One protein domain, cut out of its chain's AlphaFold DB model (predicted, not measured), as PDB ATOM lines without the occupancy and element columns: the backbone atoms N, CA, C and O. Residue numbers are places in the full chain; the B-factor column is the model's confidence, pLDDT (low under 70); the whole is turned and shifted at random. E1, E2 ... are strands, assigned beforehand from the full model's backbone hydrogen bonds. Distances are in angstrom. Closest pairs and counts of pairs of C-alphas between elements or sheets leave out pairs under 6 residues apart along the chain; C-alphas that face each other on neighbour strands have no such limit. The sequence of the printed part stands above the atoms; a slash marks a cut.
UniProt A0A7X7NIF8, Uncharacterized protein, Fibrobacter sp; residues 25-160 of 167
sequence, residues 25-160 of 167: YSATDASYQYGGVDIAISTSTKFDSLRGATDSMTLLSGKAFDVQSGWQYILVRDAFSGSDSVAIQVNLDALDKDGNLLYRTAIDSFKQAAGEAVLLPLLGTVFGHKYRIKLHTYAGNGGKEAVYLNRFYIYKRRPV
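Overview. This is residues 25 to 160 of the 167 residues of an uncharacterized protein of Fibrobacter sp (UniProt A0A7X7NIF8). Two strongly twisted sheets of four strands, E2 E7 E4 E5 and E1 E8 E3 E6, stand face to face as a sandwich, their strands crossed at 72 degrees. The chain winds over both as a jelly roll, one long hairpin of nested antiparallel pairs: E1 with E8, E2 with E7, E3 with E6, E4 with E5. The printed part has 136 residues with no named helix and eight strands, E1 to E8 in chain order; both sheets are antiparallel and the class is all strand, with 65 residues, under half, in named strands. It is compact, with a radius of gyration of the C-alphas of 14.9 A and spans of 46 by 38 by 24 A.

Along the chain. One sheet holds E2, residues 56 to 63, E7, 130 to 139 and 28.8 A long, E4, 87 to 95 and 25.6 A, and E5, 101 to 110 and 23.9 A. The other holds E1, 32 to 41, from C-alpha 32 at (6.401, 75.439, 1.542), E8, 152 to 159, ending at C-alpha 159 at (7.902, 78.355, -1.864), E3, 72 to 77, and E6, 117 to 120.

Arrangement. E7 pairs with E2 (N 57 and O 135, 2.9 A) and E4 (N 91 and O 134, 2.8 A). E4 and E5 form a hairpin (N 92 and O 105, 2.9 A). E8 pairs with E1 (N 35 and O 156, 2.8 A) and E3 (N 74 and O 155, 2.9 A); E3 pairs with E6 (N 75 and O 118, 2.8 A). E1 bends by 67 degrees at residue 35. Between the sheets, the closest C-alphas of E5 and E6 are Asp 108 and Val 118, 6.4 A apart.

Size, cuts and confidence. The farthest C-alphas, Ser 69 and Lys 144, are 45.8 A apart. The printed part has no cut; links E1 to E2 and E7 to E8 are long. Mean pLDDT of the printed part is 77.0, with residues 25 to 31, 42 to 48 and 139 to 145 among those under 70.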
ATOM      1  N   TYR A  25       7.028  86.166  10.262       43.97
ATOM      2  CA  TYR A  25       6.712  85.317   9.113       43.97
ATOM      3  C   TYR A  25       6.155  83.974   9.601       43.97
ATOM      4  O   TYR A  25       6.805  82.939   9.440       43.97
ATOM      5  N   SER A  26       4.946  83.965  10.181       38.66
ATOM      6  CA  SER A  26       4.265  82.706  10.517       38.66
ATOM      7  C   SER A  26       3.796  82.019   9.228       38.66
ATOM      8  O   SER A  26       2.718  82.289   8.699       38.66
ATOM      9  N   ALA A  27       4.643  81.159   8.682       44.94
ATOM     10  CA  ALA A  27       4.330  80.315   7.542       44.94
ATOM     11  C   ALA A  27       3.580  79.063   8.014       44.94
ATOM     12  O   ALA A  27       4.138  78.273   8.767       44.94
ATOM     13  N   THR A  28       2.342  78.857   7.562       48.53
ATOM     14  CA  THR A  28       1.656  77.567   7.720       48.53
ATOM     15  C   THR A  28       2.283  76.524   6.786       48.53
ATOM     16  O   THR A  28       2.596  76.819   5.628       48.53
ATOM     17  N   ASP A  29       2.465  75.296   7.281       55.12
ATOM     18  CA  ASP A  29       3.263  74.234   6.637       55.12
ATOM     19  C   ASP A  29       2.879  73.898   5.186       55.12
ATOM     20  O   ASP A  29       3.730  73.478   4.405       55.12
ATOM     21  N   ALA A  30       1.625  74.118   4.780       57.91
ATOM     22  CA  ALA A  30       1.124  73.742   3.454       57.91
ATOM     23  C   ALA A  30       1.670  74.592   2.285       57.91
ATOM     24  O   ALA A  30       1.508  74.209   1.127       57.91
ATOM     25  N   SER A  31       2.304  75.737   2.558       66.19
ATOM     26  CA  SER A  31       2.756  76.682   1.515       66.19
ATOM     27  C   SER A  31       4.215  76.483   1.075       66.19
ATOM     28  O   SER A  31       4.688  77.167   0.161       66.19
ATOM     29  N   TYR A  32       4.953  75.571   1.717       72.25
ATOM     30  CA  TYR A  32       6.401  75.439   1.542       72.25
ATOM     31  C   TYR A  32       6.840  74.003   1.258       72.25
ATOM     32  O   TYR A  32       6.337  73.042   1.832       72.25
ATOM     33  N   GLN A  33       7.838  73.867   0.384       77.69
ATOM     34  CA  GLN A  33       8.593  72.632   0.237       77.69
ATOM     35  C   GLN A  33       9.761  72.656   1.219       77.69
ATOM     36  O   GLN A  33      10.584  73.575   1.188       77.69
ATOM     37  N   TYR A  34       9.865  71.612   2.035       81.75
ATOM     38  CA  TYR A  34      10.970  71.412   2.963       81.75
ATOM     39  C   TYR A  34      12.067  70.551   2.329       81.75
ATOM     40  O   TYR A  34      11.796  69.515   1.724       81.75
ATOM     41  N   GLY A  35      13.315  70.997   2.458       76.56
ATOM     42  CA  GLY A  35      14.512  70.328   1.937       76.56
ATOM     43  C   GLY A  35      15.119  69.316   2.909       76.56
ATOM     44  O   GLY A  35      16.190  68.786   2.635       76.56
ATOM     45  N   GLY A  36      14.449  69.066   4.038       77.31
ATOM     46  CA  GLY A  36      14.956  68.266   5.151       77.31
ATOM     47  C   GLY A  36      15.635  69.102   6.241       77.31
ATOM     48  O   GLY A  36      15.792  70.322   6.116       77.31
ATOM     49  N   VAL A  37      15.995  68.426   7.336       82.06
ATOM     50  CA  VAL A  37      16.776  69.002   8.441       82.06
ATOM     51  C   VAL A  37      18.211  69.207   7.960       82.06
ATOM     52  O   VAL A  37      18.870  68.248   7.567       82.06
ATOM     53  N   ASP A  38      18.698  70.441   8.021       86.06
ATOM     54  CA  ASP A  38      20.101  70.780   7.761       86.06
ATOM     55  C   ASP A  38      20.944  70.609   9.034       86.06
ATOM     56  O   ASP A  38      22.040  70.051   8.999       86.06
ATOM     57  N   ILE A  39      20.417  71.057  10.182       87.50
ATOM     58  CA  ILE A  39      21.103  70.979  11.479       87.50
ATOM     59  C   ILE A  39      20.094  70.640  12.576       87.50
ATOM     60  O   ILE A  39      19.095  71.335  12.732       87.50
ATOM     61  N   ALA A  40      20.382  69.616  13.379       84.44
ATOM     62  CA  ALA A  40      19.697  69.386  14.649       84.44
ATOM     63  C   ALA A  40      20.491  70.055  15.781       84.44
ATOM     64  O   ALA A  40      21.675  69.772  15.966       84.44
ATOM     65  N   ILE A  41      19.848  70.959  16.515       80.50
ATOM     66  CA  ILE A  41      20.434  71.753  17.594       80.50
ATOM     67  C   ILE A  41      19.760  71.352  18.909       80.50
ATOM     68  O   ILE A  41      18.582  71.612  19.121       80.50
ATOM     69  N   SER A  42      20.552  70.768  19.809       65.94
ATOM     70  CA  SER A  42      20.133  70.236  21.111       65.94
ATOM     71  C   SER A  42      19.168  69.043  21.021       65.94
ATOM     72  O   SER A  42      18.067  69.120  20.489       65.94
ATOM     73  N   THR A  43      19.600  67.893  21.542       55.34
ATOM     74  CA  THR A  43      18.794  66.662  21.674       55.34
ATOM     75  C   THR A  43      18.601  66.250  23.136       55.34
ATOM     76  O   THR A  43      17.862  65.303  23.423       55.34
ATOM     77  N   SER A  44      19.257  66.962  24.059       51.31
ATOM     78  CA  SER A  44      19.289  66.657  25.485       51.31
ATOM     79  C   SER A  44      18.116  67.340  26.184       51.31
ATOM     80  O   SER A  44      18.073  68.559  26.320       51.31
ATOM     81  N   THR A  45      17.187  66.536  26.688       49.28
ATOM     82  CA  THR A  45      15.958  66.960  27.370       49.28
ATOM     83  C   THR A  45      16.175  67.641  28.733       49.28
ATOM     84  O   THR A  45      15.202  67.804  29.465       49.28
ATOM     85  N   LYS A  46      17.410  68.003  29.139       50.06
ATOM     86  CA  LYS A  46      17.671  68.380  30.545       50.06
ATOM     87  C   LYS A  46      18.638  69.516  30.913       50.06
ATOM     88  O   LYS A  46      18.754  69.735  32.113       50.06
ATOM     89  N   PHE A  47      19.276  70.283  30.021       53.91
ATOM     90  CA  PHE A  47      20.303  71.244  30.509       53.91
ATOM     91  C   PHE A  47      20.342  72.652  29.907       53.91
ATOM     92  O   PHE A  47      21.075  73.489  30.429       53.91
ATOM     93  N   ASP A  48      19.496  72.970  28.930       69.56
ATOM     94  CA  ASP A  48      19.455  74.311  28.351       69.56
ATOM     95  C   ASP A  48      18.227  75.068  28.871       69.56
ATOM     96  O   ASP A  48      17.110  74.856  28.396       69.56
ATOM     97  N   SER A  49      18.405  75.900  29.904       73.25
ATOM     98  CA  SER A  49      17.297  76.631  30.534       73.25
ATOM     99  C   SER A  49      17.534  78.133  30.607       73.25
ATOM    100  O   SER A  49      18.616  78.557  31.013       73.25
ATOM    101  N   LEU A  50      16.497  78.915  30.311       77.31
ATOM    102  CA  LEU A  50      16.454  80.363  30.522       77.31
ATOM    103  C   LEU A  50      15.483  80.660  31.679       77.31
ATOM    104  O   LEU A  50      14.358  80.158  31.682       77.31
ATOM    105  N   ARG A  51      15.927  81.407  32.695       74.81
ATOM    106  CA  ARG A  51      15.219  81.604  33.982       74.81
ATOM    107  C   ARG A  51      14.991  83.075  34.330       74.81
ATOM    108  O   ARG A  51      14.004  83.419  34.978       74.81
ATOM    109  N   GLY A  52      15.939  83.931  33.970       69.44
ATOM    110  CA  GLY A  52      15.920  85.370  34.203       69.44
ATOM    111  C   GLY A  52      15.313  86.151  33.041       69.44
ATOM    112  O   GLY A  52      15.171  85.634  31.943       69.44
ATOM    113  N   ALA A  53      14.985  87.424  33.278       69.12
ATOM    114  CA  ALA A  53      14.502  88.345  32.242       69.12
ATOM    115  C   ALA A  53      15.617  88.855  31.307       69.12
ATOM    116  O   ALA A  53      15.330  89.543  30.335       69.12
ATOM    117  N   THR A  54      16.880  88.538  31.603       76.00
ATOM    118  CA  THR A  54      18.070  88.961  30.843       76.00
ATOM    119  C   THR A  54      19.029  87.797  30.585       76.00
ATOM    120  O   THR A  54      20.220  88.008  30.348       76.00
ATOM    121  N   ASP A  55      18.534  86.565  30.665       77.25
ATOM    122  CA  ASP A  55      19.325  85.383  30.359       77.25
ATOM    123  C   ASP A  55      19.582  85.285  28.856       77.25
ATOM    124  O   ASP A  55      18.807  85.751  28.012       77.25
ATOM    125  N   SER A  56      20.700  84.656  28.509       82.50
ATOM    126  CA  SER A  56      21.017  84.373  27.120       82.50
ATOM    127  C   SER A  56      21.689  83.025  26.958       82.50
ATOM    128  O   SER A  56      22.426  82.565  27.830       82.50
ATOM    129  N   MET A  57      21.459  82.415  25.804       84.50
ATOM    130  CA  MET A  57      22.069  81.154  25.415       84.50
ATOM    131  C   MET A  57      22.534  81.233  23.969       84.50
ATOM    132  O   MET A  57      21.837  81.758  23.108       84.50
ATOM    133  N   THR A  58      23.707  80.674  23.684       87.25
ATOM    134  CA  THR A  58      24.138  80.453  22.301       87.25
ATOM    135  C   THR A  58      23.645  79.086  21.841       87.25
ATOM    136  O   THR A  58      24.124  78.077  22.339       87.25
ATOM    137  N   LEU A  59      22.709  79.059  20.888       84.56
ATOM    138  CA  LEU A  59      22.178  77.825  20.295       84.56
ATOM    139  C   LEU A  59      23.140  77.207  19.282       84.56
ATOM    140  O   LEU A  59      23.280  75.994  19.190       84.56
ATOM    141  N   LEU A  60      23.789  78.052  18.487       88.25
ATOM    142  CA  LEU A  60      24.696  77.635  17.426       88.25
ATOM    143  C   LEU A  60      25.821  78.650  17.346       88.25
ATOM    144  O   LEU A  60      25.551  79.847  17.374       88.25
ATOM    145  N   SER A  61      27.070  78.207  17.217       88.62
ATOM    146  CA  SER A  61      28.217  79.112  17.140       88.62
ATOM    147  C   SER A  61      29.130  78.764  15.974       88.62
ATOM    148  O   SER A  61      29.574  77.626  15.849       88.62
ATOM    149  N   GLY A  62      29.437  79.763  15.144       84.69
ATOM    150  CA  GLY A  62      30.491  79.679  14.133       84.69
ATOM    151  C   GLY A  62      30.161  78.812  12.916       84.69
ATOM    152  O   GLY A  62      31.082  78.377  12.227       84.69
ATOM    153  N   LYS A  63      28.879  78.554  12.631       90.81
ATOM    154  CA  LYS A  63      28.468  77.711  11.500       90.81
ATOM    155  C   LYS A  63      28.490  78.508  10.196       90.81
ATOM    156  O   LYS A  63      27.876  79.569  10.111       90.81
ATOM    157  N   ALA A  64      29.173  77.983   9.185       90.50
ATOM    158  CA  ALA A  64      29.034  78.450   7.811       90.50
ATOM    159  C   ALA A  64      27.807  77.794   7.163       90.50
ATOM    160  O   ALA A  64      27.536  76.615   7.409       90.50
ATOM    161  N   PHE A  65      27.090  78.566   6.352       88.94
ATOM    162  CA  PHE A  65      25.944  78.109   5.574       88.94
ATOM    163  C   PHE A  65      26.229  78.320   4.095       88.94
ATOM    164  O   PHE A  65      26.864  79.306   3.721       88.94
ATOM    165  N   ASP A  66      25.726  77.413   3.266       85.56
ATOM    166  CA  ASP A  66      25.903  77.499   1.823       85.56
ATOM    167  C   ASP A  66      24.756  78.279   1.182       85.56
ATOM    168  O   ASP A  66      23.582  78.100   1.538       85.56
ATOM    169  N   VAL A  67      25.097  79.105   0.190       76.62
ATOM    170  CA  VAL A  67      24.114  79.737  -0.694       76.62
ATOM    171  C   VAL A  67      23.556  78.662  -1.621       76.62
ATOM    172  O   VAL A  67      24.269  78.120  -2.463       76.62
ATOM    173  N   GLN A  68      22.265  78.370  -1.496       77.56
ATOM    174  CA  GLN A  68      21.549  77.507  -2.431       77.56
ATOM    175  C   GLN A  68      20.398  78.297  -3.043       77.56
ATOM    176  O   GLN A  68      19.479  78.715  -2.343       77.56
ATOM    177  N   SER A  69      20.462  78.518  -4.358       77.25
ATOM    178  CA  SER A  69      19.457  79.314  -5.065       77.25
ATOM    179  C   SER A  69      18.051  78.754  -4.843       77.25
ATOM    180  O   SER A  69      17.818  77.547  -4.957       77.25
ATOM    181  N   GLY A  70      17.121  79.642  -4.496       78.44
ATOM    182  CA  GLY A  70      15.726  79.307  -4.229       78.44
ATOM    183  C   GLY A  70      15.452  78.669  -2.866       78.44
ATOM    184  O   GLY A  70      14.284  78.466  -2.557       78.44
ATOM    185  N   TRP A  71      16.466  78.381  -2.044       83.50
ATOM    186  CA  TRP A  71      16.294  77.845  -0.691       83.50
ATOM    187  C   TRP A  71      16.555  78.907   0.378       83.50
ATOM    188  O   TRP A  71      17.443  79.746   0.254       83.50
ATOM    189  N   GLN A  72      15.777  78.843   1.453       87.00
ATOM    190  CA  GLN A  72      15.903  79.679   2.642       87.00
ATOM    191  C   GLN A  72      16.092  78.799   3.872       87.00
ATOM    192  O   GLN A  72      15.546  77.698   3.933       87.00
ATOM    193  N   TYR A  73      16.812  79.300   4.870       88.56
ATOM    194  CA  TYR A  73      16.960  78.617   6.150       88.56
ATOM    195  C   TYR A  73      15.909  79.110   7.139       88.56
ATOM    196  O   TYR A  73      15.621  80.304   7.215       88.56
ATOM    197  N   ILE A  74      15.352  78.194   7.919       87.94
ATOM    198  CA  ILE A  74      14.453  78.514   9.027       87.94
ATOM    199  C   ILE A  74      14.930  77.823  10.294       87.94
ATOM    200  O   ILE A  74      15.443  76.708  10.234       87.94
ATOM    201  N   LEU A  75      14.730  78.474  11.433       88.50
ATOM    202  CA  LEU A  75      14.881  77.890  12.754       88.50
ATOM    203  C   LEU A  75      13.501  77.453  13.236       88.50
ATOM    204  O   LEU A  75      12.641  78.288  13.500       88.50
ATOM    205  N   VAL A  76      13.301  76.149  13.347       84.56
ATOM    206  CA  VAL A  76      12.080  75.552  13.884       84.56
ATOM    207  C   VAL A  76      12.372  75.074  15.293       84.56
ATOM    208  O   VAL A  76      13.378  74.397  15.532       84.56
ATOM    209  N   ARG A  77      11.496  75.425  16.229       79.94
ATOM    210  CA  ARG A  77      11.582  74.938  17.606       79.94
ATOM    211  C   ARG A  77      10.582  73.822  17.868       79.94
ATOM    212  O   ARG A  77       9.474  73.821  17.330       79.94
ATOM    213  N   ASP A  78      10.958  72.922  18.762       75.75
ATOM    214  CA  ASP A  78      10.008  72.024  19.410       75.75
ATOM    215  C   ASP A  78       9.243  72.765  20.533       75.75
ATOM    216  O   ASP A  78       9.490  73.946  20.828       75.75
ATOM    217  N   ALA A  79       8.287  72.088  21.164       72.19
ATOM    218  CA  ALA A  79       7.590  72.598  22.336       72.19
ATOM    219  C   ALA A  79       8.590  72.914  23.459       72.19
ATOM    220  O   ALA A  79       9.345  72.040  23.893       72.19
ATOM    221  N   PHE A  80       8.575  74.148  23.968       73.62
ATOM    222  CA  PHE A  80       9.229  74.448  25.238       73.62
ATOM    223  C   PHE A  80       8.572  73.639  26.358       73.62
ATOM    224  O   PHE A  80       7.393  73.297  26.283       73.62
ATOM    225  N   SER A  81       9.341  73.314  27.395       71.94
ATOM    226  CA  SER A  81       8.778  72.789  28.644       71.94
ATOM    227  C   SER A  81       9.118  73.703  29.812       71.94
ATOM    228  O   SER A  81      10.036  74.516  29.719       71.94
ATOM    229  N   GLY A  82       8.362  73.574  30.904       68.62
ATOM    230  CA  GLY A  82       8.326  74.565  31.979       68.62
ATOM    231  C   GLY A  82       7.127  75.501  31.833       68.62
ATOM    232  O   GLY A  82       6.382  75.429  30.859       68.62
ATOM    233  N   SER A  83       6.897  76.339  32.832       60.47
ATOM    234  CA  SER A  83       5.831  77.338  32.813       60.47
ATOM    235  C   SER A  83       6.300  78.599  32.100       60.47
ATOM    236  O   SER A  83       7.350  79.188  32.372       60.47
ATOM    237  N   ASP A  84       5.496  78.964  31.116       56.06
ATOM    238  CA  ASP A  84       5.857  79.870  30.044       56.06
ATOM    239  C   ASP A  84       5.644  81.327  30.465       56.06
ATOM    240  O   ASP A  84       4.609  81.937  30.192       56.06
ATOM    241  N   SER A  85       6.597  81.863  31.230       57.81
ATOM    242  CA  SER A  85       6.566  83.262  31.679       57.81
ATOM    243  C   SER A  85       7.598  84.155  30.995       57.81
ATOM    244  O   SER A  85       7.656  85.342  31.325       57.81
ATOM    245  N   VAL A  86       8.408  83.626  30.067       60.62
ATOM    246  CA  VAL A  86       9.510  84.380  29.450       60.62
ATOM    247  C   VAL A  86       9.322  84.555  27.948       60.62
ATOM    248  O   VAL A  86       9.090  83.601  27.216       60.62
ATOM    249  N   ALA A  87       9.473  85.791  27.477       73.94
ATOM    250  CA  ALA A  87       9.499  86.084  26.048       73.94
ATOM    251  C   ALA A  87      10.937  85.948  25.531       73.94
ATOM    252  O   ALA A  87      11.860  86.526  26.121       73.94
ATOM    253  N   ILE A  88      11.130  85.189  24.449       77.81
ATOM    254  CA  ILE A  88      12.456  84.859  23.909       77.81
ATOM    255  C   ILE A  88      12.641  85.515  22.547       77.81
ATOM    256  O   ILE A  88      11.899  85.236  21.612       77.81
ATOM    257  N   GLN A  89      13.680  86.331  22.417       84.88
ATOM    258  CA  GLN A  89      14.164  86.903  21.169       84.88
ATOM    259  C   GLN A  89      15.278  86.033  20.575       84.88
ATOM    260  O   GLN A  89      16.194  85.591  21.276       84.88
ATOM    261  N   VAL A  90      15.223  85.827  19.262       87.44
ATOM    262  CA  VAL A  90      16.265  85.179  18.468       87.44
ATOM    263  C   VAL A  90      17.177  86.249  17.884       87.44
ATOM    264  O   VAL A  90      16.760  87.071  17.065       87.44
ATOM    265  N   ASN A  91      18.447  86.193  18.271       89.38
ATOM    266  CA  ASN A  91      19.503  87.040  17.746       89.38
ATOM    267  C   ASN A  91      20.412  86.244  16.815       89.38
ATOM    268  O   ASN A  91      20.808  85.112  17.112       89.38
ATOM    269  N   LEU A  92      20.793  86.878  15.715       90.88
ATOM    270  CA  LEU A  92      21.748  86.352  14.758       90.88
ATOM    271  C   LEU A  92      22.972  87.260  14.704       90.88
ATOM    272  O   LEU A  92      22.882  88.453  14.412       90.88
ATOM    273  N   ASP A  93      24.122  86.658  14.964       92.81
ATOM    274  CA  ASP A  93      25.435  87.268  14.831       92.81
ATOM    275  C   ASP A  93      26.018  86.862  13.474       92.81
ATOM    276  O   ASP A  93      26.217  85.669  13.212       92.81
ATOM    277  N   ALA A  94      26.326  87.847  12.633       91.62
ATOM    278  CA  ALA A  94      27.152  87.655  11.447       91.62
ATOM    279  C   ALA A  94      28.627  87.746  11.849       91.62
ATOM    280  O   ALA A  94      29.041  88.713  12.496       91.62
ATOM    281  N   LEU A  95      29.417  86.742  11.484       93.50
ATOM    282  CA  LEU A  95      30.830  86.634  11.830       93.50
ATOM    283  C   LEU A  95      31.701  86.626  10.570       93.50
ATOM    284  O   LEU A  95      31.290  86.120   9.519       93.50
ATOM    285  N   ASP A  96      32.921  87.141  10.683       93.31
ATOM    286  CA  ASP A  96      33.934  87.016   9.635       93.31
ATOM    287  C   ASP A  96      34.515  85.586   9.557       93.31
ATOM    288  O   ASP A  96      34.096  84.662  10.267       93.31
ATOM    289  N   LYS A  97      35.486  85.382   8.657       93.88
ATOM    290  CA  LYS A  97      36.146  84.080   8.462       93.88
ATOM    291  C   LYS A  97      36.863  83.581   9.728       93.88
ATOM    292  O   LYS A  97      36.911  82.370   9.968       93.88
ATOM    293  N   ASP A  98      37.363  84.506  10.542       93.44
ATOM    294  CA  ASP A  98      38.152  84.247  11.748       93.44
ATOM    295  C   ASP A  98      37.254  84.086  12.992       93.44
ATOM    296  O   ASP A  98      37.696  83.586  14.022       93.44
ATOM    297  N   GLY A  99      35.960  84.397  12.870       89.88
ATOM    298  CA  GLY A  99      34.955  84.266  13.924       89.88
ATOM    299  C   GLY A  99      34.691  85.554  14.705       89.88
ATOM    300  O   GLY A  99      33.987  85.503  15.720       89.88
ATOM    301  N   ASN A 100      35.211  86.696  14.249       91.69
ATOM    302  CA  ASN A 100      34.942  87.992  14.864       91.69
ATOM    303  C   ASN A 100      33.540  88.474  14.501       91.69
ATOM    304  O   ASN A 100      33.060  88.254  13.389       91.69
ATOM    305  N   LEU A 101      32.884  89.148  15.447       91.44
ATOM    306  CA  LEU A 101      31.556  89.711  15.235       91.44
ATOM    307  C   LEU A 101      31.627  90.880  14.251       91.44
ATOM    308  O   LEU A 101      32.286  91.876  14.531       91.44
ATOM    309  N   LEU A 102      30.894  90.772  13.146       88.94
ATOM    310  CA  LEU A 102      30.657  91.885  12.232       88.94
ATOM    311  C   LEU A 102      29.491  92.731  12.744       88.94
ATOM    312  O   LEU A 102      29.632  93.932  12.947       88.94
ATOM    313  N   TYR A 103      28.345  92.091  12.995       88.56
ATOM    314  CA  TYR A 103      27.181  92.725  13.612       88.56
ATOM    315  C   TYR A 103      26.204  91.692  14.179       88.56
ATOM    316  O   TYR A 103      26.245  90.507  13.838       88.56
ATOM    317  N   ARG A 104      25.308  92.172  15.044       89.75
ATOM    318  CA  ARG A 104      24.191  91.422  15.622       89.75
ATOM    319  C   ARG A 104      22.878  92.033  15.156       89.75
ATOM    320  O   ARG A 104      22.744  93.254  15.143       89.75
ATOM    321  N   THR A 105      21.905  91.190  14.847       84.88
ATOM    322  CA  THR A 105      20.531  91.614  14.574       84.88
ATOM    323  C   THR A 105      19.539  90.731  15.326       84.88
ATOM    324  O   THR A 105      19.760  89.527  15.470       84.88
ATOM    325  N   ALA A 106      18.474  91.344  15.837       85.69
ATOM    326  CA  ALA A 106      17.312  90.630  16.343       85.69
ATOM    327  C   ALA A 106      16.392  90.307  15.167       85.69
ATOM    328  O   ALA A 106      16.115  91.185  14.351       85.69
ATOM    329  N   ILE A 107      15.957  89.053  15.058       81.38
ATOM    330  CA  ILE A 107      15.269  88.573  13.851       81.38
ATOM    331  C   ILE A 107      13.816  88.249  14.107       81.38
ATOM    332  O   ILE A 107      12.986  88.592  13.277       81.38
ATOM    333  N   ASP A 108      13.530  87.577  15.219       78.94
ATOM    334  CA  ASP A 108      12.173  87.226  15.619       78.94
ATOM    335  C   ASP A 108      12.112  86.900  17.109       78.94
ATOM    336  O   ASP A 108      13.125  86.930  17.815       78.94
ATOM    337  N   SER A 109      10.917  86.593  17.586       71.88
ATOM    338  CA  SER A 109      10.655  86.123  18.935       71.88
ATOM    339  C   SER A 109       9.794  84.867  18.908       71.88
ATOM    340  O   SER A 109       8.872  84.746  18.105       71.88
ATOM    341  N   PHE A 110      10.080  83.937  19.812       73.19
ATOM    342  CA  PHE A 110       9.174  82.833  20.092       73.19
ATOM    343  C   PHE A 110       8.172  83.280  21.147       73.19
ATOM    344  O   PHE A 110       8.564  83.878  22.155       73.19
ATOM    345  N   LYS A 111       6.889  83.006  20.897       64.19
ATOM    346  CA  LYS A 111       5.809  83.404  21.801       64.19
ATOM    347  C   LYS A 111       5.398  82.242  22.689       64.19
ATOM    348  O   LYS A 111       5.725  82.269  23.864       64.19
ATOM    349  N   GLN A 112       4.691  81.245  22.149       56.22
ATOM    350  CA  GLN A 112       4.129  80.170  22.985       56.22
ATOM    351  C   GLN A 112       3.903  78.851  22.235       56.22
ATOM    352  O   GLN A 112       4.200  77.781  22.764       56.22
ATOM    353  N   ALA A 113       3.505  78.875  20.960       59.78
ATOM    354  CA  ALA A 113       3.113  77.654  20.255       59.78
ATOM    355  C   ALA A 113       4.311  76.807  19.783       59.78
ATOM    356  O   ALA A 113       5.211  77.282  19.093       59.78
ATOM    357  N   ALA A 114       4.315  75.519  20.130       59.22
ATOM    358  CA  ALA A 114       5.257  74.557  19.557       59.22
ATOM    359  C   ALA A 114       5.172  74.547  18.018       59.22
ATOM    360  O   ALA A 114       4.089  74.724  17.461       59.22
ATOM    361  N   GLY A 115       6.300  74.325  17.336       59.75
ATOM    362  CA  GLY A 115       6.346  74.308  15.870       59.75
ATOM    363  C   GLY A 115       6.423  75.690  15.214       59.75
ATOM    364  O   GLY A 115       6.411  75.778  13.990       59.75
ATOM    365  N   GLU A 116       6.546  76.770  15.994       72.00
ATOM    366  CA  GLU A 116       6.882  78.092  15.457       72.00
ATOM    367  C   GLU A 116       8.206  78.033  14.672       72.00
ATOM    368  O   GLU A 116       9.225  77.506  15.139       72.00
ATOM    369  N   ALA A 117       8.181  78.597  13.465       78.19
ATOM    370  CA  ALA A 117       9.323  78.680  12.570       78.19
ATOM    371  C   ALA A 117       9.729  80.140  12.371       78.19
ATOM    372  O   ALA A 117       8.921  80.965  11.952       78.19
ATOM    373  N   VAL A 118      11.004  80.431  12.606       84.19
ATOM    374  CA  VAL A 118      11.610  81.745  12.381       84.19
ATOM    375  C   VAL A 118      12.430  81.699  11.103       84.19
ATOM    376  O   VAL A 118      13.270  80.815  10.925       84.19
ATOM    377  N   LEU A 119      12.214  82.655  10.200       86.50
ATOM    378  CA  LEU A 119      13.066  82.801   9.022       86.50
ATOM    379  C   LEU A 119      14.461  83.250   9.455       86.50
ATOM    380  O   LEU A 119      14.602  84.263  10.129       86.50
ATOM    381  N   LEU A 120      15.495  82.527   9.027       88.31
ATOM    382  CA  LEU A 120      16.877  82.960   9.176       88.31
ATOM    383  C   LEU A 120      17.301  83.644   7.865       88.31
ATOM    384  O   LEU A 120      17.559  82.953   6.877       88.31
ATOM    385  N   PRO A 121      17.405  84.982   7.816       86.44
ATOM    386  CA  PRO A 121      17.778  85.739   6.623       86.44
ATOM    387  C   PRO A 121      19.288  85.668   6.312       86.44
ATOM    388  O   PRO A 121      19.910  86.650   5.897       86.44
ATOM    389  N   LEU A 122      19.884  84.493   6.516       85.06
ATOM    390  CA  LEU A 122      21.279  84.184   6.217       85.06
ATOM    391  C   LEU A 122      21.536  84.423   4.734       85.06
ATOM    392  O   LEU A 122      20.767  83.959   3.894       85.06
ATOM    393  N   LEU A 123      22.623  85.124   4.425       79.25
ATOM    394  CA  LEU A 123      23.129  85.345   3.066       79.25
ATOM    395  C   LEU A 123      22.175  86.148   2.155       79.25
ATOM    396  O   LEU A 123      22.504  86.385   0.998       79.25
ATOM    397  N   GLY A 124      21.012  86.569   2.667       78.75
ATOM    398  CA  GLY A 124      20.022  87.383   1.961       78.75
ATOM    399  C   GLY A 124      20.032  88.831   2.434       78.75
ATOM    400  O   GLY A 124      20.366  89.729   1.672       78.75
ATOM    401  N   THR A 125      19.679  89.064   3.701       80.31
ATOM    402  CA  THR A 125      19.814  90.391   4.332       80.31
ATOM    403  C   THR A 125      20.844  90.391   5.456       80.31
ATOM    404  O   THR A 125      21.294  91.464   5.861       80.31
ATOM    405  N   VAL A 126      21.262  89.206   5.932       83.62
ATOM    406  CA  VAL A 126      22.321  89.058   6.931       83.62
ATOM    407  C   VAL A 126      23.581  88.416   6.351       83.62
ATOM    408  O   VAL A 126      23.629  87.203   6.131       83.62
ATOM    409  N   PHE A 127      24.625  89.217   6.133       86.81
ATOM    410  CA  PHE A 127      25.850  88.802   5.443       86.81
ATOM    411  C   PHE A 127      27.004  88.543   6.414       86.81
ATOM    412  O   PHE A 127      27.466  89.445   7.109       86.81
ATOM    413  N   GLY A 128      27.495  87.305   6.428       88.31
ATOM    414  CA  GLY A 128      28.661  86.871   7.189       88.31
ATOM    415  C   GLY A 128      29.268  85.613   6.571       88.31
ATOM    416  O   GLY A 128      28.624  84.926   5.781       88.31
ATOM    417  N   HIS A 129      30.513  85.303   6.926       90.81
ATOM    418  CA  HIS A 129      31.149  84.041   6.532       90.81
ATOM    419  C   HIS A 129      30.696  82.892   7.445       90.81
ATOM    420  O   HIS A 129      30.577  81.738   7.025       90.81
ATOM    421  N   LYS A 130      30.477  83.197   8.724       93.62
ATOM    422  CA  LYS A 130      29.962  82.274   9.734       93.62
ATOM    423  C   LYS A 130      28.852  82.966  10.508       93.62
ATOM    424  O   LYS A 130      28.781  84.191  10.549       93.62
ATOM    425  N   TYR A 131      28.018  82.173  11.156       93.06
ATOM    426  CA  TYR A 131      26.869  82.667  11.887       93.06
ATOM    427  C   TYR A 131      26.809  82.059  13.279       93.06
ATOM    428  O   TYR A 131      27.181  80.900  13.503       93.06
ATOM    429  N   ARG A 132      26.337  82.860  14.229       92.50
ATOM    430  CA  ARG A 132      26.021  82.413  15.582       92.50
ATOM    431  C   ARG A 132      24.586  82.809  15.911       92.50
ATOM    432  O   ARG A 132      24.202  83.955  15.720       92.50
ATOM    433  N   ILE A 133      23.810  81.856  16.409       91.00
ATOM    434  CA  ILE A 133      22.420  82.058  16.820       91.00
ATOM    435  C   ILE A 133      22.388  82.086  18.340       91.00
ATOM    436  O   ILE A 133      22.917  81.184  18.998       91.00
ATOM    437  N   LYS A 134      21.763  83.120  18.892       88.50
ATOM    438  CA  LYS A 134      21.563  83.290  20.325       88.50
ATOM    439  C   LYS A 134      20.090  83.467  20.641       88.50
ATOM    440  O   LYS A 134      19.364  84.101  19.884       88.50
ATOM    441  N   LEU A 135      19.682  82.952  21.786       86.69
ATOM    442  CA  LEU A 135      18.409  83.266  22.406       86.69
ATOM    443  C   LEU A 135      18.647  84.238  23.546       86.69
ATOM    444  O   LEU A 135      19.599  84.071  24.310       86.69
ATOM    445  N   HIS A 136      17.778  85.231  23.649       84.19
ATOM    446  CA  HIS A 136      17.768  86.204  24.726       84.19
ATOM    447  C   HIS A 136      16.362  86.296  25.291       84.19
ATOM    448  O   HIS A 136      15.412  86.531  24.550       84.19
ATOM    449  N   THR A 137      16.215  86.141  26.597       79.62
ATOM    450  CA  THR A 137      14.968  86.532  27.260       79.62
ATOM    451  C   THR A 137      14.922  88.049  27.389       79.62
ATOM    452  O   THR A 137      15.959  88.658  27.665       79.62
ATOM    453  N   TYR A 138      13.742  88.646  27.232       72.19
ATOM    454  CA  TYR A 138      13.532  90.086  27.459       72.19
ATOM    455  C   TYR A 138      12.306  90.404  28.330       72.19
ATOM    456  O   TYR A 138      12.044  91.562  28.646       72.19
ATOM    457  N   ALA A 139      11.563  89.379  28.747       67.88
ATOM    458  CA  ALA A 139      10.506  89.455  29.749       67.88
ATOM    459  C   ALA A 139      10.535  88.166  30.582       67.88
ATOM    460  O   ALA A 139      10.933  87.128  30.057       67.88
ATOM    461  N   GLY A 140      10.161  88.226  31.866       62.69
ATOM    462  CA  GLY A 140      10.200  87.069  32.769       62.69
ATOM    463  C   GLY A 140       9.972  87.417  34.240       62.69
ATOM    464  O   GLY A 140      10.424  88.461  34.708       62.69
ATOM    465  N   ASN A 141       9.298  86.542  34.994       55.88
ATOM    466  CA  ASN A 141       8.794  86.844  36.345       55.88
ATOM    467  C   ASN A 141       9.803  86.593  37.496       55.88
ATOM    468  O   ASN A 141       9.436  86.131  38.576       55.88
ATOM    469  N   GLY A 142      11.094  86.882  37.284       53.81
ATOM    470  CA  GLY A 142      12.083  86.920  38.374       53.81
ATOM    471  C   GLY A 142      12.550  85.563  38.931       53.81
ATOM    472  O   GLY A 142      12.715  85.427  40.141       53.81
ATOM    473  N   GLY A 143      12.811  84.570  38.071       54.78
ATOM    474  CA  GLY A 143      13.657  83.413  38.410       54.78
ATOM    475  C   GLY A 143      12.985  82.211  39.081       54.78
ATOM    476  O   GLY A 143      13.685  81.261  39.431       54.78
ATOM    477  N   LYS A 144      11.659  82.209  39.268       57.09
ATOM    478  CA  LYS A 144      10.975  81.073  39.917       57.09
ATOM    479  C   LYS A 144      10.774  79.868  39.000       57.09
ATOM    480  O   LYS A 144      10.700  78.749  39.497       57.09
ATOM    481  N   GLU A 145      10.716  80.075  37.688       65.44
ATOM    482  CA  GLU A 145      10.387  79.020  36.731       65.44
ATOM    483  C   GLU A 145      11.268  79.139  35.482       65.44
ATOM    484  O   GLU A 145      11.559  80.239  35.017       65.44
ATOM    485  N   ALA A 146      11.764  78.001  34.993       70.19
ATOM    486  CA  ALA A 146      12.713  77.928  33.889       70.19
ATOM    487  C   ALA A 146      12.007  77.492  32.605       70.19
ATOM    488  O   ALA A 146      11.261  76.512  32.636       70.19
ATOM    489  N   VAL A 147      12.305  78.149  31.484       75.56
ATOM    490  CA  VAL A 147      11.964  77.624  30.160       75.56
ATOM    491  C   VAL A 147      13.081  76.713  29.690       75.56
ATOM    492  O   VAL A 147      14.231  77.138  29.557       75.56
ATOM    493  N   TYR A 148      12.728  75.453  29.459       77.25
ATOM    494  CA  TYR A 148      13.628  74.427  28.961       77.25
ATOM    495  C   TYR A 148      13.526  74.334  27.441       77.25
ATOM    496  O   TYR A 148      12.458  74.126  26.854       77.25
ATOM    497  N   LEU A 149      14.683  74.483  26.814       75.94
ATOM    498  CA  LEU A 149      14.881  74.519  25.379       75.94
ATOM    499  C   LEU A 149      15.000  73.076  24.865       75.94
ATOM    500  O   LEU A 149      16.082  72.501  24.823       75.94
ATOM    501  N   ASN A 150      13.859  72.458  24.549       64.81
ATOM    502  CA  ASN A 150      13.766  71.002  24.393       64.81
ATOM    503  C   ASN A 150      14.347  70.428  23.097       64.81
ATOM    504  O   ASN A 150      14.756  69.270  23.135       64.81
ATOM    505  N   ARG A 151      14.359  71.185  21.988       78.56
ATOM    506  CA  ARG A 151      15.028  70.884  20.704       78.56
ATOM    507  C   ARG A 151      14.843  72.047  19.731       78.56
ATOM    508  O   ARG A 151      13.770  72.648  19.665       78.56
ATOM    509  N   PHE A 152      15.859  72.295  18.918       84.19
ATOM    510  CA  PHE A 152      15.810  73.200  17.777       84.19
ATOM    511  C   PHE A 152      16.307  72.490  16.526       84.19
ATOM    512  O   PHE A 152      17.173  71.620  16.570       84.19
ATOM    513  N   TYR A 153      15.786  72.896  15.383       86.50
ATOM    514  CA  TYR A 153      16.189  72.359  14.096       86.50
ATOM    515  C   TYR A 153      16.308  73.500  13.101       86.50
ATOM    516  O   TYR A 153      15.467  74.396  13.063       86.50
ATOM    517  N   ILE A 154      17.339  73.452  12.270       89.44
ATOM    518  CA  ILE A 154      17.431  74.304  11.096       89.44
ATOM    519  C   ILE A 154      17.006  73.480   9.896       89.44
ATOM    520  O   ILE A 154      17.603  72.444   9.607       89.44
ATOM    521  N   TYR A 155      15.978  73.955   9.203       88.75
ATOM    522  CA  TYR A 155      15.488  73.365   7.964       88.75
ATOM    523  C   TYR A 155      15.788  74.283   6.790       88.75
ATOM    524  O   TYR A 155      15.867  75.505   6.933       88.75
ATOM    525  N   LYS A 156      15.862  73.681   5.606       88.19
ATOM    526  CA  LYS A 156      15.743  74.411   4.346       88.19
ATOM    527  C   LYS A 156      14.281  74.426   3.913       88.19
ATOM    528  O   LYS A 156      13.625  73.384   3.933       88.19
ATOM    529  N   ARG A 157      13.779  75.580   3.479       85.19
ATOM    530  CA  ARG A 157      12.454  75.728   2.863       85.19
ATOM    531  C   ARG A 157      12.525  76.508   1.558       85.19
ATOM    532  O   ARG A 157      13.418  77.332   1.374       85.19
ATOM    533  N   ARG A 158      11.540  76.309   0.689       82.12
ATOM    534  CA  ARG A 158      11.278  77.169  -0.471       82.12
ATOM    535  C   ARG A 158       9.783  77.241  -0.770       82.12
ATOM    536  O   ARG A 158       9.075  76.292  -0.431       82.12
ATOM    537  N   PRO A 159       9.282  78.319  -1.391       71.81
ATOM    538  CA  PRO A 159       7.902  78.355  -1.864       71.81
ATOM    539  C   PRO A 159       7.629  77.187  -2.819       71.81
ATOM    540  O   PRO A 159       8.418  76.936  -3.733       71.81
ATOM    541  N   VAL A 160       6.521  76.471  -2.613       65.94
ATOM    542  CA  VAL A 160       5.977  75.564  -3.632       65.94
ATOM    543  C   VAL A 160       5.344  76.477  -4.670       65.94
ATOM    544  O   VAL A 160       4.394  77.185  -4.356       65.94
TER     545      VAL A 160